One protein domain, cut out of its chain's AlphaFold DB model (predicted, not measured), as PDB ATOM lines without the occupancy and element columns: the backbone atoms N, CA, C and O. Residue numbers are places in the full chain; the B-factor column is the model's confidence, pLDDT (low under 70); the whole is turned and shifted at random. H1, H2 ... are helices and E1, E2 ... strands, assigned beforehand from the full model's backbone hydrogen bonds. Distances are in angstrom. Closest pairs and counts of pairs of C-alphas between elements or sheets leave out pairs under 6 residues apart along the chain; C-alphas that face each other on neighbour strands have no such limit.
ATOM      1  N   ASP A 162      -2.962   8.471 -10.945       74.94
ATOM      2  CA  ASP A 162      -2.710   7.053 -10.671       74.94
ATOM      3  C   ASP A 162      -1.213   6.733 -10.799       74.94
ATOM      4  O   ASP A 162      -0.641   6.021  -9.973       74.94
ATOM      5  N   ILE A 163      -0.528   7.381 -11.747       76.19
ATOM      6  CA  ILE A 163       0.937   7.333 -11.861       76.19
ATOM      7  C   ILE A 163       1.621   8.029 -10.674       76.19
ATOM      8  O   ILE A 163       2.631   7.544 -10.164       76.19
ATOM      9  N   GLN A 164       1.080   9.145 -10.184       77.00
ATOM     10  CA  GLN A 164       1.587   9.812  -8.979       77.00
ATOM     11  C   GLN A 164       1.385   8.945  -7.733       77.00
ATOM     12  O   GLN A 164       2.236   8.945  -6.840       77.00
ATOM     13  N   GLN A 165       0.288   8.189  -7.648       76.56
ATOM     14  CA  GLN A 165       0.092   7.213  -6.578       76.56
ATOM     15  C   GLN A 165       1.125   6.092  -6.651       76.56
ATOM     16  O   GLN A 165       1.733   5.777  -5.626       76.56
ATOM     17  N   LEU A 166       1.391   5.566  -7.850       75.50
ATOM     18  CA  LEU A 166       2.427   4.559  -8.073       75.50
ATOM     19  C   LEU A 166       3.801   5.071  -7.624       75.50
ATOM     20  O   LEU A 166       4.462   4.428  -6.815       75.50
ATOM     21  N   LEU A 167       4.177   6.282  -8.045       78.31
ATOM     22  CA  LEU A 167       5.421   6.934  -7.630       78.31
ATOM     23  C   LEU A 167       5.499   7.132  -6.107       78.31
ATOM     24  O   LEU A 167       6.549   6.943  -5.490       78.31
ATOM     25  N   ASN A 168       4.392   7.514  -5.470       78.94
ATOM     26  CA  ASN A 168       4.337   7.660  -4.019       78.94
ATOM     27  C   ASN A 168       4.503   6.323  -3.291       78.94
ATOM     28  O   ASN A 168       5.156   6.286  -2.245       78.94
ATOM     29  N   PHE A 169       3.943   5.243  -3.834       77.38
ATOM     30  CA  PHE A 169       4.154   3.893  -3.326       77.38
ATOM     31  C   PHE A 169       5.631   3.492  -3.430       77.38
ATOM     32  O   PHE A 169       6.222   3.097  -2.425       77.38
ATOM     33  N   THR A 170       6.282   3.735  -4.575       77.12
ATOM     34  CA  THR A 170       7.732   3.524  -4.759       77.12
ATOM     35  C   THR A 170       8.547   4.201  -3.674       77.12
ATOM     36  O   THR A 170       9.424   3.599  -3.056       77.12
ATOM     37  N   ILE A 171       8.249   5.476  -3.429       81.88
ATOM     38  CA  ILE A 171       8.972   6.288  -2.458       81.88
ATOM     39  C   ILE A 171       8.810   5.699  -1.055       81.88
ATOM     40  O   ILE A 171       9.782   5.665  -0.307       81.88
ATOM     41  N   ARG A 172       7.629   5.174  -0.702       80.50
ATOM     42  CA  ARG A 172       7.402   4.488   0.583       80.50
ATOM     43  C   ARG A 172       8.186   3.179   0.709       80.50
ATOM     44  O   ARG A 172       8.650   2.868   1.803       80.50
ATOM     45  N   CYS A 173       8.360   2.435  -0.382       75.62
ATOM     46  CA  CYS A 173       9.162   1.207  -0.389       75.62
ATOM     47  C   CYS A 173      10.670   1.488  -0.281       75.62
ATOM     48  O   CYS A 173      11.404   0.705   0.325       75.62
ATOM     49  N   LEU A 174      11.122   2.610  -0.852       77.12
ATOM     50  CA  LEU A 174      12.532   2.997  -0.941       77.12
ATOM     51  C   LEU A 174      13.027   3.887   0.210       77.12
ATOM     52  O   LEU A 174      14.238   4.061   0.362       77.12
ATOM     53  N   ALA A 175      12.126   4.473   0.996       82.44
ATOM     54  CA  ALA A 175      12.455   5.343   2.120       82.44
ATOM     55  C   ALA A 175      11.690   4.927   3.384       82.44
ATOM     56  O   ALA A 175      10.459   4.848   3.416       82.44
ATOM     57  N   GLY A 176      12.447   4.682   4.454       75.81
ATOM     58  CA  GLY A 176      11.968   4.039   5.670       75.81
ATOM     59  C   GLY A 176      11.209   4.980   6.599       75.81
ATOM     60  O   GLY A 176      10.328   4.519   7.320       75.81
ATOM     61  N   SER A 177      11.500   6.280   6.573       82.50
ATOM     62  CA  SER A 177      10.803   7.290   7.384       82.50
ATOM     63  C   SER A 177      10.118   8.354   6.527       82.50
ATOM     64  O   SER A 177      10.537   8.628   5.405       82.50
ATOM     65  N   GLU A 178       9.101   9.023   7.073       82.81
ATOM     66  CA  GLU A 178       8.413  10.134   6.395       82.81
ATOM     67  C   GLU A 178       9.381  11.267   6.008       82.81
ATOM     68  O   GLU A 178       9.306  11.833   4.918       82.81
ATOM     69  N   LYS A 179      10.376  11.534   6.862       85.12
ATOM     70  CA  LYS A 179      11.444  12.502   6.586       85.12
ATOM     71  C   LYS A 179      12.282  12.107   5.368       85.12
ATOM     72  O   LYS A 179      12.605  12.962   4.546       85.12
ATOM     73  N   GLU A 180      12.640  10.830   5.241       83.38
ATOM     74  CA  GLU A 180      13.366  10.314   4.073       83.38
ATOM     75  C   GLU A 180      12.497  10.356   2.813       83.38
ATOM     76  O   GLU A 180      12.984  10.755   1.756       83.38
ATOM     77  N   GLN A 181      11.207  10.026   2.930       85.75
ATOM     78  CA  GLN A 181      10.250  10.084   1.824       85.75
ATOM     79  C   GLN A 181      10.095  11.514   1.291       85.75
ATOM     80  O   GLN A 181      10.191  11.733   0.084       85.75
ATOM     81  N   ASN A 182       9.923  12.504   2.172       84.94
ATOM     82  CA  ASN A 182       9.826  13.914   1.779       84.94
ATOM     83  C   ASN A 182      11.139  14.420   1.174       84.94
ATOM     84  O   ASN A 182      11.130  15.049   0.117       84.94
ATOM     85  N   SER A 183      12.276  14.040   1.762       87.00
ATOM     86  CA  SER A 183      13.590  14.350   1.195       87.00
ATOM     87  C   SER A 183      13.782  13.761  -0.206       87.00
ATOM     88  O   SER A 183      14.416  14.393  -1.048       87.00
ATOM     89  N   LEU A 184      13.266  12.556  -0.470       86.88
ATOM     90  CA  LEU A 184      13.325  11.928  -1.789       86.88
ATOM     91  C   LEU A 184      12.402  12.635  -2.791       86.88
ATOM     92  O   LEU A 184      12.835  12.895  -3.913       86.88
ATOM     93  N   ARG A 185      11.182  13.016  -2.378       86.25
ATOM     94  CA  ARG A 185      10.228  13.779  -3.207       86.25
ATOM     95  C   ARG A 185      10.816  15.096  -3.707       86.25
ATOM     96  O   ARG A 185      10.733  15.388  -4.895       86.25
ATOM     97  N   GLU A 186      11.471  15.853  -2.831       87.31
ATOM     98  CA  GLU A 186      12.113  17.131  -3.180       87.31
ATOM     99  C   GLU A 186      13.240  16.981  -4.215       87.31
ATOM    100  O   GLU A 186      13.572  17.925  -4.930       87.31
ATOM    101  N   LYS A 187      13.837  15.788  -4.310       90.94
ATOM    102  CA  LYS A 187      14.986  15.499  -5.178       90.94
ATOM    103  C   LYS A 187      14.600  14.867  -6.511       90.94
ATOM    104  O   LYS A 187      15.477  14.698  -7.355       90.94
ATOM    105  N   LEU A 188      13.324  14.526  -6.709       87.12
ATOM    106  CA  LEU A 188      12.836  13.807  -7.892       87.12
ATOM    107  C   LEU A 188      13.255  14.470  -9.207       87.12
ATOM    108  O   LEU A 188      13.704  13.790 -10.131       87.12
ATOM    109  N   ASP A 189      13.162  15.797  -9.247       85.62
ATOM    110  CA  ASP A 189      13.432  16.617 -10.427       85.62
ATOM    111  C   ASP A 189      14.781  17.367 -10.349       85.62
ATOM    112  O   ASP A 189      15.157  18.070 -11.293       85.62
ATOM    113  N   ASP A 190      15.552  17.204  -9.263       88.38
ATOM    114  CA  ASP A 190      16.877  17.824  -9.115       88.38
ATOM    115  C   ASP A 190      17.896  17.111 -10.020       88.38
ATOM    116  O   ASP A 190      18.310  15.971  -9.788       88.38
ATOM    117  N   ARG A 191      18.367  17.831 -11.048       86.94
ATOM    118  CA  ARG A 191      19.381  17.355 -12.006       86.94
ATOM    119  C   ARG A 191      20.678  16.899 -11.349       86.94
ATOM    120  O   ARG A 191      21.449  16.169 -11.975       86.94
ATOM    121  N   ALA A 192      20.959  17.305 -10.117       89.88
ATOM    122  CA  ALA A 192      22.123  16.829  -9.392       89.88
ATOM    123  C   ALA A 192      22.077  15.318  -9.094       89.88
ATOM    124  O   ALA A 192      23.130  14.726  -8.872       89.88
ATOM    125  N   TYR A 193      20.896  14.698  -9.166       90.19
ATOM    126  CA  TYR A 193      20.681  13.254  -9.033       90.19
ATOM    127  C   TYR A 193      20.426  12.557 -10.384       90.19
ATOM    128  O   TYR A 193      19.782  11.516 -10.447       90.19
ATOM    129  N   SER A 194      20.919  13.133 -11.485       89.88
ATOM    130  CA  SER A 194      20.833  12.560 -12.836       89.88
ATOM    131  C   SER A 194      21.947  11.550 -13.141       89.88
ATOM    132  O   SER A 194      22.983  11.515 -12.465       89.88
ATOM    133  N   LYS A 195      21.786  10.801 -14.243       89.25
ATOM    134  CA  LYS A 195      22.804   9.887 -14.790       89.25
ATOM    135  C   LYS A 195      24.189  10.516 -14.979       89.25
ATOM    136  O   LYS A 195      25.200   9.846 -14.777       89.25
ATOM    137  N   ASP A 196      24.246  11.802 -15.331       90.31
ATOM    138  CA  ASP A 196      25.497  12.519 -15.615       90.31
ATOM    139  C   ASP A 196      26.286  12.828 -14.339       90.31
ATOM    140  O   ASP A 196      27.502  13.067 -14.369       90.31
ATOM    141  N   ASN A 197      25.585  12.838 -13.206       91.69
ATOM    142  CA  ASN A 197      26.148  13.084 -11.890       91.69
ATOM    143  C   ASN A 197      26.365  11.799 -11.097       91.69
ATOM    144  O   ASN A 197      27.075  11.852 -10.099       91.69
ATOM    145  N   TYR A 198      25.816  10.666 -11.529       92.38
ATOM    146  CA  TYR A 198      25.944   9.391 -10.839       92.38
ATOM    147  C   TYR A 198      27.386   8.854 -10.861       92.38
ATOM    148  O   TYR A 198      28.007   8.713 -11.917       92.38
ATOM    149  N   LEU A 199      27.918   8.551  -9.674       90.62
ATOM    150  CA  LEU A 199      29.286   8.068  -9.456       90.62
ATOM    151  C   LEU A 199      29.354   6.576  -9.105       90.62
ATOM    152  O   LEU A 199      30.431   5.992  -9.192       90.62
ATOM    153  N   GLY A 200      28.237   5.962  -8.711       90.00
ATOM    154  CA  GLY A 200      28.176   4.557  -8.316       90.00
ATOM    155  C   GLY A 200      27.532   4.346  -6.950       90.00
ATOM    156  O   GLY A 200      26.939   5.255  -6.364       90.00
ATOM    157  N   ILE A 201      27.672   3.127  -6.440       88.19
ATOM    158  CA  ILE A 201      27.033   2.667  -5.203       88.19
ATOM    159  C   ILE A 201      28.099   2.478  -4.141       88.19
ATOM    160  O   ILE A 201      29.156   1.904  -4.400       88.19
ATOM    161  N   LYS A 202      27.819   2.977  -2.941       86.12
ATOM    162  CA  LYS A 202      28.630   2.742  -1.753       86.12
ATOM    163  C   LYS A 202      27.975   1.657  -0.913       86.12
ATOM    164  O   LYS A 202      26.754   1.632  -0.762       86.12
ATOM    165  N   ASN A 203      28.803   0.788  -0.346       71.81
ATOM    166  CA  ASN A 203      28.342  -0.203   0.616       71.81
ATOM    167  C   ASN A 203      27.839   0.523   1.871       71.81
ATOM    168  O   ASN A 203      28.568   1.343   2.433       71.81
ATOM    169  N   SER A 204      26.607   0.229   2.293       77.81
ATOM    170  CA  SER A 204      26.159   0.550   3.648       77.81
ATOM    171  C   SER A 204      26.528  -0.596   4.586       77.81
ATOM    172  O   SER A 204      26.619  -1.754   4.177       77.81
ATOM    173  N   ASN A 205      26.716  -0.266   5.862       74.31
ATOM    174  CA  ASN A 205      26.875  -1.254   6.926       74.31
ATOM    175  C   ASN A 205      25.523  -1.826   7.385       74.31
ATOM    176  O   ASN A 205      25.506  -2.755   8.190       74.31
ATOM    177  N   LYS A 206      24.399  -1.270   6.910       77.50
ATOM    178  CA  LYS A 206      23.060  -1.785   7.205       77.50
ATOM    179  C   LYS A 206      22.559  -2.655   6.046       77.50
ATOM    180  O   LYS A 206      22.667  -2.231   4.897       77.50
ATOM    181  N   PRO A 207      21.973  -3.831   6.329       66.69
ATOM    182  CA  PRO A 207      21.595  -4.813   5.305       66.69
ATOM    183  C   PRO A 207      20.519  -4.313   4.328       66.69
ATOM    184  O   PRO A 207      20.475  -4.764   3.189       66.69
ATOM    185  N   ASN A 208      19.706  -3.336   4.739       75.44
ATOM    186  CA  ASN A 208      18.594  -2.799   3.951       75.44
ATOM    187  C   ASN A 208      18.851  -1.376   3.436       75.44
ATOM    188  O   ASN A 208      17.917  -0.684   3.035       75.44
ATOM    189  N   GLU A 209      20.105  -0.917   3.465       82.31
ATOM    190  CA  GLU A 209      20.463   0.409   2.974       82.31
ATOM    191  C   GLU A 209      21.333   0.346   1.726       82.31
ATOM    192  O   GLU A 209      22.363  -0.328   1.678       82.31
ATOM    193  N   LEU A 210      20.960   1.154   0.740       85.69
ATOM    194  CA  LEU A 210      21.736   1.377  -0.465       85.69
ATOM    195  C   LEU A 210      22.084   2.855  -0.582       85.69
ATOM    196  O   LEU A 210      21.210   3.715  -0.536       85.69
ATOM    197  N   ILE A 211      23.370   3.159  -0.755       88.50
ATOM    198  CA  ILE A 211      23.842   4.541  -0.852       88.50
ATOM    199  C   ILE A 211      24.296   4.809  -2.284       88.50
ATOM    200  O   ILE A 211      25.355   4.349  -2.710       88.50
ATOM    201  N   ALA A 212      23.514   5.592  -3.019       90.19
ATOM    202  CA  ALA A 212      23.890   6.098  -4.330       90.19
ATOM    203  C   ALA A 212      24.718   7.382  -4.179       90.19
ATOM    204  O   ALA A 212      24.307   8.335  -3.510       90.19
ATOM    205  N   ALA A 213      25.898   7.414  -4.793       92.00
ATOM    206  CA  ALA A 213      26.795   8.561  -4.768       92.00
ATOM    207  C   ALA A 213      26.693   9.369  -6.064       92.00
ATOM    208  O   ALA A 213      26.692   8.809  -7.160       92.00
ATOM    209  N   PHE A 214      26.679  10.692  -5.927       92.75
ATOM    210  CA  PHE A 214      26.629  11.644  -7.029       92.75
ATOM    211  C   PHE A 214      27.753  12.686  -6.898       92.75
ATOM    212  O   PHE A 214      28.389  12.824  -5.847       92.75
ATOM    213  N   LYS A 215      28.025  13.425  -7.980       92.69
ATOM    214  CA  LYS A 215      28.978  14.546  -7.996       92.69
ATOM    215  C   LYS A 215      28.657  15.578  -6.904       92.69
ATOM    216  O   LYS A 215      27.553  15.634  -6.365       92.69
ATOM    217  N   ASN A 216      29.643  16.416  -6.587       89.75
ATOM    218  CA  ASN A 216      29.547  17.462  -5.560       89.75
ATOM    219  C   ASN A 216      29.217  16.918  -4.160       89.75
ATOM    220  O   ASN A 216      28.487  17.549  -3.400       89.75
ATOM    221  N   ASN A 217      29.739  15.732  -3.828       85.69
ATOM    222  CA  ASN A 217      29.520  15.042  -2.552       85.69
ATOM    223  C   ASN A 217      28.044  14.774  -2.208       85.69
ATOM    224  O   ASN A 217      27.734  14.468  -1.056       85.69
ATOM    225  N   LYS A 218      27.134  14.838  -3.188       89.31
ATOM    226  CA  LYS A 218      25.733  14.478  -2.974       89.31
ATOM    227  C   LYS A 218      25.597  12.964  -2.847       89.31
ATOM    228  O   LYS A 218      26.239  12.195  -3.562       89.31
ATOM    229  N   GLN A 219      24.759  12.533  -1.915       89.81
ATOM    230  CA  GLN A 219      24.446  11.126  -1.691       89.81
ATOM    231  C   GLN A 219      22.945  10.972  -1.495       89.81
ATOM    232  O   GLN A 219      22.273  11.896  -1.022       89.81
ATOM    233  N   LEU A 220      22.435   9.808  -1.877       87.88
ATOM    234  CA  LEU A 220      21.055   9.429  -1.652       87.88
ATOM    235  C   LEU A 220      21.032   8.049  -1.008       87.88
ATOM    236  O   LEU A 220      21.637   7.110  -1.522       87.88
ATOM    237  N   VAL A 221      20.402   7.977   0.160       86.69
ATOM    238  CA  VAL A 221      20.272   6.751   0.940       86.69
ATOM    239  C   VAL A 221      18.877   6.207   0.689       86.69
ATOM    240  O   VAL A 221      17.896   6.926   0.875       86.69
ATOM    241  N   PHE A 222      18.813   4.962   0.245       84.50
ATOM    242  CA  PHE A 222      17.588   4.199   0.086       84.50
ATOM    243  C   PHE A 222      17.510   3.181   1.215       84.50
ATOM    244  O   PHE A 222      18.435   2.390   1.379       84.50
ATOM    245  N   SER A 223      16.419   3.211   1.969       81.31
ATOM    246  CA  SER A 223      16.133   2.310   3.086       81.31
ATOM    247  C   SER A 223      15.056   1.326   2.625       81.31
ATOM    248  O   SER A 223      13.869   1.532   2.874       81.31
ATOM    249  N   ILE A 224      15.468   0.304   1.872       71.62
ATOM    250  CA  ILE A 224      14.566  -0.580   1.121       71.62
ATOM    251  C   ILE A 224      13.915  -1.587   2.070       71.62
ATOM    252  O   ILE A 224      14.600  -2.390   2.704       71.62
ATOM    253  N   ARG A 225      12.584  -1.564   2.165       65.69
ATOM    254  CA  ARG A 225      11.832  -2.428   3.096       65.69
ATOM    255  C   ARG A 225      11.636  -3.867   2.600       65.69
ATOM    256  O   ARG A 225      11.300  -4.737   3.396       65.69
ATOM    257  N   THR A 226      11.836  -4.112   1.313       57.53
ATOM    258  CA  THR A 226      11.225  -5.232   0.582       57.53
ATOM    259  C   THR A 226      12.209  -6.340   0.138       57.53
ATOM    260  O   THR A 226      11.776  -7.404  -0.297       57.53
ATOM    261  N   GLY A 227      13.521  -6.193   0.398       59.53
ATOM    262  CA  GLY A 227      14.512  -7.289   0.337       59.53
ATOM    263  C   GLY A 227      15.674  -7.108  -0.660       59.53
ATOM    264  O   GLY A 227      15.941  -6.018  -1.163       59.53
ATOM    265  N   GLU A 228      16.433  -8.185  -0.926       59.41
ATOM    266  CA  GLU A 228      17.628  -8.171  -1.803       59.41
ATOM    267  C   GLU A 228      17.310  -8.032  -3.307       59.41
ATOM    268  O   GLU A 228      18.135  -7.522  -4.072       59.41
ATOM    269  N   LEU A 229      16.122  -8.466  -3.743       54.56
ATOM    270  CA  LEU A 229      15.709  -8.450  -5.150       54.56
ATOM    271  C   LEU A 229      15.514  -7.024  -5.683       54.56
ATOM    272  O   LEU A 229      16.122  -6.681  -6.700       54.56
ATOM    273  N   GLU A 230      14.769  -6.156  -4.987       63.78
ATOM    274  CA  GLU A 230      14.648  -4.754  -5.427       63.78
ATOM    275  C   GLU A 230      15.938  -3.969  -5.207       63.78
ATOM    276  O   GLU A 230      16.228  -3.046  -5.963       63.78
ATOM    277  N   ASN A 231      16.764  -4.376  -4.240       68.19
ATOM    278  CA  ASN A 231      18.118  -3.853  -4.084       68.19
ATOM    279  C   ASN A 231      18.938  -4.069  -5.362       68.19
ATOM    280  O   ASN A 231      19.528  -3.128  -5.884       68.19
ATOM    281  N   ASN A 232      18.965  -5.288  -5.900       71.44
ATOM    282  CA  ASN A 232      19.702  -5.579  -7.132       71.44
ATOM    283  C   ASN A 232      19.086  -4.901  -8.358       71.44
ATOM    284  O   ASN A 232      19.824  -4.424  -9.221       71.44
ATOM    285  N   PHE A 233      17.759  -4.785  -8.410       70.38
ATOM    286  CA  PHE A 233      17.089  -4.042  -9.470       70.38
ATOM    287  C   PHE A 233      17.467  -2.555  -9.447       70.38
ATOM    288  O   PHE A 233      17.967  -2.045 -10.443       70.38
ATOM    289  N   LEU A 234      17.346  -1.880  -8.298       77.75
ATOM    290  CA  LEU A 234      17.701  -0.466  -8.143       77.75
ATOM    291  C   LEU A 234      19.181  -0.210  -8.468       77.75
ATOM    292  O   LEU A 234      19.506   0.793  -9.107       77.75
ATOM    293  N   LYS A 235      20.082  -1.134  -8.092       81.44
ATOM    294  CA  LYS A 235      21.500  -1.085  -8.496       81.44
ATOM    295  C   LYS A 235      21.640  -1.071 -10.018       81.44
ATOM    296  O   LYS A 235      22.378  -0.242 -10.549       81.44
ATOM    297  N   ASN A 236      20.931  -1.969 -10.700       78.44
ATOM    298  CA  ASN A 236      20.963  -2.090 -12.154       78.44
ATOM    299  C   ASN A 236      20.351  -0.861 -12.838       78.44
ATOM    300  O   ASN A 236      20.944  -0.354 -13.785       78.44
ATOM    301  N   THR A 237      19.236  -0.330 -12.333       78.06
ATOM    302  CA  THR A 237      18.591   0.880 -12.873       78.06
ATOM    303  C   THR A 237      19.475   2.116 -12.714       78.06
ATOM    304  O   THR A 237      19.662   2.882 -13.656       78.06
ATOM    305  N   LEU A 238      20.099   2.304 -11.547       84.56
ATOM    306  CA  LEU A 238      21.058   3.393 -11.347       84.56
ATOM    307  C   LEU A 238      22.280   3.244 -12.269       84.56
ATOM    308  O   LEU A 238      22.794   4.240 -12.786       84.56
ATOM    309  N   ALA A 239      22.743   2.008 -12.482       83.00
ATOM    310  CA  ALA A 239      23.894   1.692 -13.321       83.00
ATOM    311  C   ALA A 239      23.615   1.785 -14.829       83.00
ATOM    312  O   ALA A 239      24.542   2.123 -15.568       83.00
ATOM    313  N   SER A 240      22.380   1.536 -15.283       79.12
ATOM    314  CA  SER A 240      22.009   1.605 -16.706       79.12
ATOM    315  C   SER A 240      22.164   3.013 -17.273       79.12
ATOM    316  O   SER A 240      22.426   3.171 -18.462       79.12
ATOM    317  N   LYS A 241      22.066   4.042 -16.415       78.69
ATOM    318  CA  LYS A 241      22.140   5.462 -16.797       78.69
ATOM    319  C   LYS A 241      21.068   5.861 -17.819       78.69
ATOM    320  O   LYS A 241      21.238   6.838 -18.544       78.69
ATOM    321  N   GLU A 242      19.937   5.164 -17.836       77.69
ATOM    322  CA  GLU A 242      18.798   5.460 -18.713       77.69
ATOM    323  C   GLU A 242      17.755   6.354 -18.020       77.69
ATOM    324  O   GLU A 242      16.576   6.022 -17.936       77.69
ATOM    325  N   TYR A 243      18.200   7.487 -17.462       82.19
ATOM    326  CA  TYR A 243      17.323   8.464 -16.804       82.19
ATOM    327  C   TYR A 243      17.962   9.857 -16.737       82.19
ATOM    328  O   TYR A 243      19.166   9.993 -16.514       82.19
ATOM    329  N   ASN A 244      17.176  10.924 -16.893       83.69
ATOM    330  CA  ASN A 244      17.666  12.299 -16.743       83.69
ATOM    331  C   ASN A 244      17.455  12.852 -15.328       83.69
ATOM    332  O   ASN A 244      18.144  13.794 -14.938       83.69
ATOM    333  N   ASN A 245      16.541  12.278 -14.548       86.31
ATOM    334  CA  ASN A 245      16.317  12.589 -13.136       86.31
ATOM    335  C   ASN A 245      15.709  11.372 -12.407       86.31
ATOM    336  O   ASN A 245      15.422  10.349 -13.031       86.31
ATOM    337  N   LEU A 246      15.546  11.462 -11.085       85.06
ATOM    338  CA  LEU A 246      15.029  10.345 -10.285       85.06
ATOM    339  C   LEU A 246      13.554  10.056 -10.586       85.06
ATOM    340  O   LEU A 246      13.154   8.899 -10.540       85.06
ATOM    341  N   ARG A 247      12.760  11.077 -10.931       83.00
ATOM    342  CA  ARG A 247      11.364  10.899 -11.358       83.00
ATOM    343  C   ARG A 247      11.268   9.973 -12.566       83.00
ATOM    344  O   ARG A 247      10.509   9.014 -12.532       83.00
ATOM    345  N   GLU A 248      12.053  10.243 -13.604       76.94
ATOM    346  CA  GLU A 248      12.128   9.420 -14.812       76.94
ATOM    347  C   GLU A 248      12.679   8.031 -14.496       76.94
ATOM    348  O   GLU A 248      12.164   7.047 -15.002       76.94
ATOM    349  N   MET A 249      13.678   7.930 -13.615       81.62
ATOM    350  CA  MET A 249      14.217   6.639 -13.185       81.62
ATOM    351  C   MET A 249      13.143   5.761 -12.533       81.62
ATOM    352  O   MET A 249      12.998   4.597 -12.902       81.62
ATOM    353  N   PHE A 250      12.383   6.315 -11.584       76.50
ATOM    354  CA  PHE A 250      11.293   5.594 -10.936       76.50
ATOM    355  C   PHE A 250      10.162   5.317 -11.913       76.50
ATOM    356  O   PHE A 250       9.649   4.214 -11.926       76.50
ATOM    357  N   PHE A 251       9.816   6.250 -12.794       69.75
ATOM    358  CA  PHE A 251       8.805   5.995 -13.816       69.75
ATOM    359  C   PHE A 251       9.215   4.851 -14.763       69.75
ATOM    360  O   PHE A 251       8.443   3.923 -14.992       69.75
ATOM    361  N   ASN A 252      10.465   4.847 -15.230       66.06
ATOM    362  CA  ASN A 252      11.009   3.789 -16.079       66.06
ATOM    363  C   ASN A 252      11.088   2.440 -15.339       66.06
ATOM    364  O   ASN A 252      10.943   1.396 -15.973       66.06
ATOM    365  N   GLN A 253      11.234   2.437 -14.007       61.81
ATOM    366  CA  GLN A 253      11.123   1.229 -13.173       61.81
ATOM    367  C   GLN A 253       9.793   0.495 -13.417       61.81
ATOM    368  O   GLN A 253       9.772  -0.730 -13.522       61.81
ATOM    369  N   TYR A 254       8.705   1.254 -13.565       55.59
ATOM    370  CA  TYR A 254       7.347   0.739 -13.761       55.59
ATOM    371  C   TYR A 254       6.975   0.500 -15.218       55.59
ATOM    372  O   TYR A 254       6.001  -0.192 -15.494       55.59
ATOM    373  N   THR A 255       7.785   0.988 -16.159       50.59
ATOM    374  CA  THR A 255       7.672   0.557 -17.558       50.59
ATOM    375  C   THR A 255       8.139  -0.887 -17.775       50.59
ATOM    376  O   THR A 255       7.941  -1.418 -18.864       50.59
ATOM    377  N   SER A 256       8.709  -1.552 -16.756       53.41
ATOM    378  CA  SER A 256       8.823  -3.012 -16.751       53.41
ATOM    379  C   SER A 256       7.446  -3.601 -16.429       53.41
ATOM    380  O   SER A 256       6.888  -3.386 -15.356       53.41
ATOM    381  N   ILE A 257       6.897  -4.358 -17.372       51.22
ATOM    382  CA  ILE A 257       5.484  -4.786 -17.464       51.22
ATOM    383  C   ILE A 257       5.135  -5.893 -16.452       51.22
ATOM    384  O   ILE A 257       4.258  -6.724 -16.652       51.22
ATOM    385  N   SER A 258       5.873  -5.952 -15.356       52.78
ATOM    386  CA  SER A 258       5.629  -6.876 -14.254       52.78
ATOM    387  C   SER A 258       4.726  -6.248 -13.192       52.78
ATOM    388  O   SER A 258       4.224  -6.967 -12.333       52.78
ATOM    389  N   ASP A 259       4.538  -4.923 -13.226       65.19
ATOM    390  CA  ASP A 259       3.728  -4.215 -12.241       65.19
ATOM    391  C   ASP A 259       2.243  -4.239 -12.625       65.19
ATOM    392  O   ASP A 259       1.839  -3.714 -13.668       65.19
ATOM    393  N   SER A 260       1.427  -4.856 -11.768       68.50
ATOM    394  CA  SER A 260      -0.016  -4.975 -11.968       68.50
ATOM    395  C   SER A 260      -0.704  -3.617 -12.073       68.50
ATOM    396  O   SER A 260      -1.611  -3.474 -12.880       68.50
ATOM    397  N   LEU A 261      -0.244  -2.599 -11.335       69.88
ATOM    398  CA  LEU A 261      -0.867  -1.272 -11.339       69.88
ATOM    399  C   LEU A 261      -0.644  -0.549 -12.668       69.88
ATOM    400  O   LEU A 261      -1.540   0.118 -13.180       69.88
ATOM    401  N   PHE A 262       0.544  -0.704 -13.256       74.38
ATOM    402  CA  PHE A 262       0.830  -0.149 -14.577       74.38
ATOM    403  C   PHE A 262      -0.010  -0.833 -15.664       74.38
ATOM    404  O   PHE A 262      -0.557  -0.164 -16.544       74.38
TER     405      PHE A 262
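What this domain is: This is residues 162 to 262 of the 449 residues of an uncharacterized protein of Arsenophonus nasoniae (son-killer infecting Nasonia vitripennis) (UniProt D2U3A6). A small antiparallel sheet of three strands has helix H3 along one face, while the last residues of H1, 171 to 174, meet H2 beyond the sheet's E3 edge at a steep tilt. H4 lies off the sheet between H1 and H3, and the last residues, 255 to 262, bring the printed part back toward where H1 begins. The printed part has 101 residues, with four named helices and three named strands in the order H1 H2 E1 E2 E3 H3 H4; the sheet's order is E1 E2 E3 and the class is mixed, helices and strands. The whole is compact, with a radius of gyration of the C-alphas of 12.6 A, and rounded, with spans of 36 by 28 by 25 A.

Where its parts are: E1 is residues 198 to 203, 15.1 A long, with C-alpha 198 at (25.944, 9.391, -10.839). E2 is residues 209 to 214, 16.3 A, and E3 is residues 219 to 223, 13.0 A. H3 is residues 228 to 240, 18.4 A. H1 is residues 162 to 174, 18.5 A, beginning with C-alpha 162 at (-2.710, 7.053, -10.671). H2 is residues 178 to 187, 14.3 A. H4 is residues 246 to 254, 12.8 A, ending with C-alpha 254 at (7.347, 0.739, -13.761).

How they stand to each other: E1, E2 and E3 form a meander, each strand the antiparallel neighbour of the one before. In the hairpin of E1 and E2, N 199 and O 213 are 2.8 A apart, within hydrogen-bond range; in the hairpin of E2 and E3, N 212 and O 220 are, at 2.8 A. H3 is on the sheet at a height of 9.7 A, giving two layers, a helix on one face of a sheet. It lies over E2 and only just over E1, where 3 of its C-alphas fall, and runs along the strands, at 1 degree to E2 on the local plane. The closest C-alphas of E1 and H3, Gly 200 and Ala 239, are 7.2 A apart. H1 only grazes the sheet with residues 171 to 174, its closest C-alphas to E3 being Leu 174 and Phe 222, 5.3 A. H2 only grazes it with residues 180 to 187. H1, with residues 171 to 174 alone, touches H2 at a steep tilt of 59 degrees, opposite ways; the closest C-alphas, Ile 171 and Gln 181, are 5.9 A apart. H4 is not on the sheet. With residues 237 to 238 alone, H3 only just touches H4, with 3 pairs of C-alphas within 8 A; the closest, Thr 237 and Met 249, are 7.2 A apart. With residues 167 to 170 alone, H1 only just touches H4, also with 3 pairs; the closest C-alphas, Leu 167 and Phe 250, are 6.9 A apart. H1 and H3 are apart. Every O i to N i+4 pair is within hydrogen-bond range in H1 and H3, against 5 of 6 in H2 and 4 of 5 in H4.

The domain as a whole: The C-alphas of Asn 216 and Ser 260, the two farthest apart, are 37.7 A apart. The printed part has no cut and no long link. The mean pLDDT of the printed part is 78.8; residue 207, residues 225 to 231 and residues 251 to 261 are under 70.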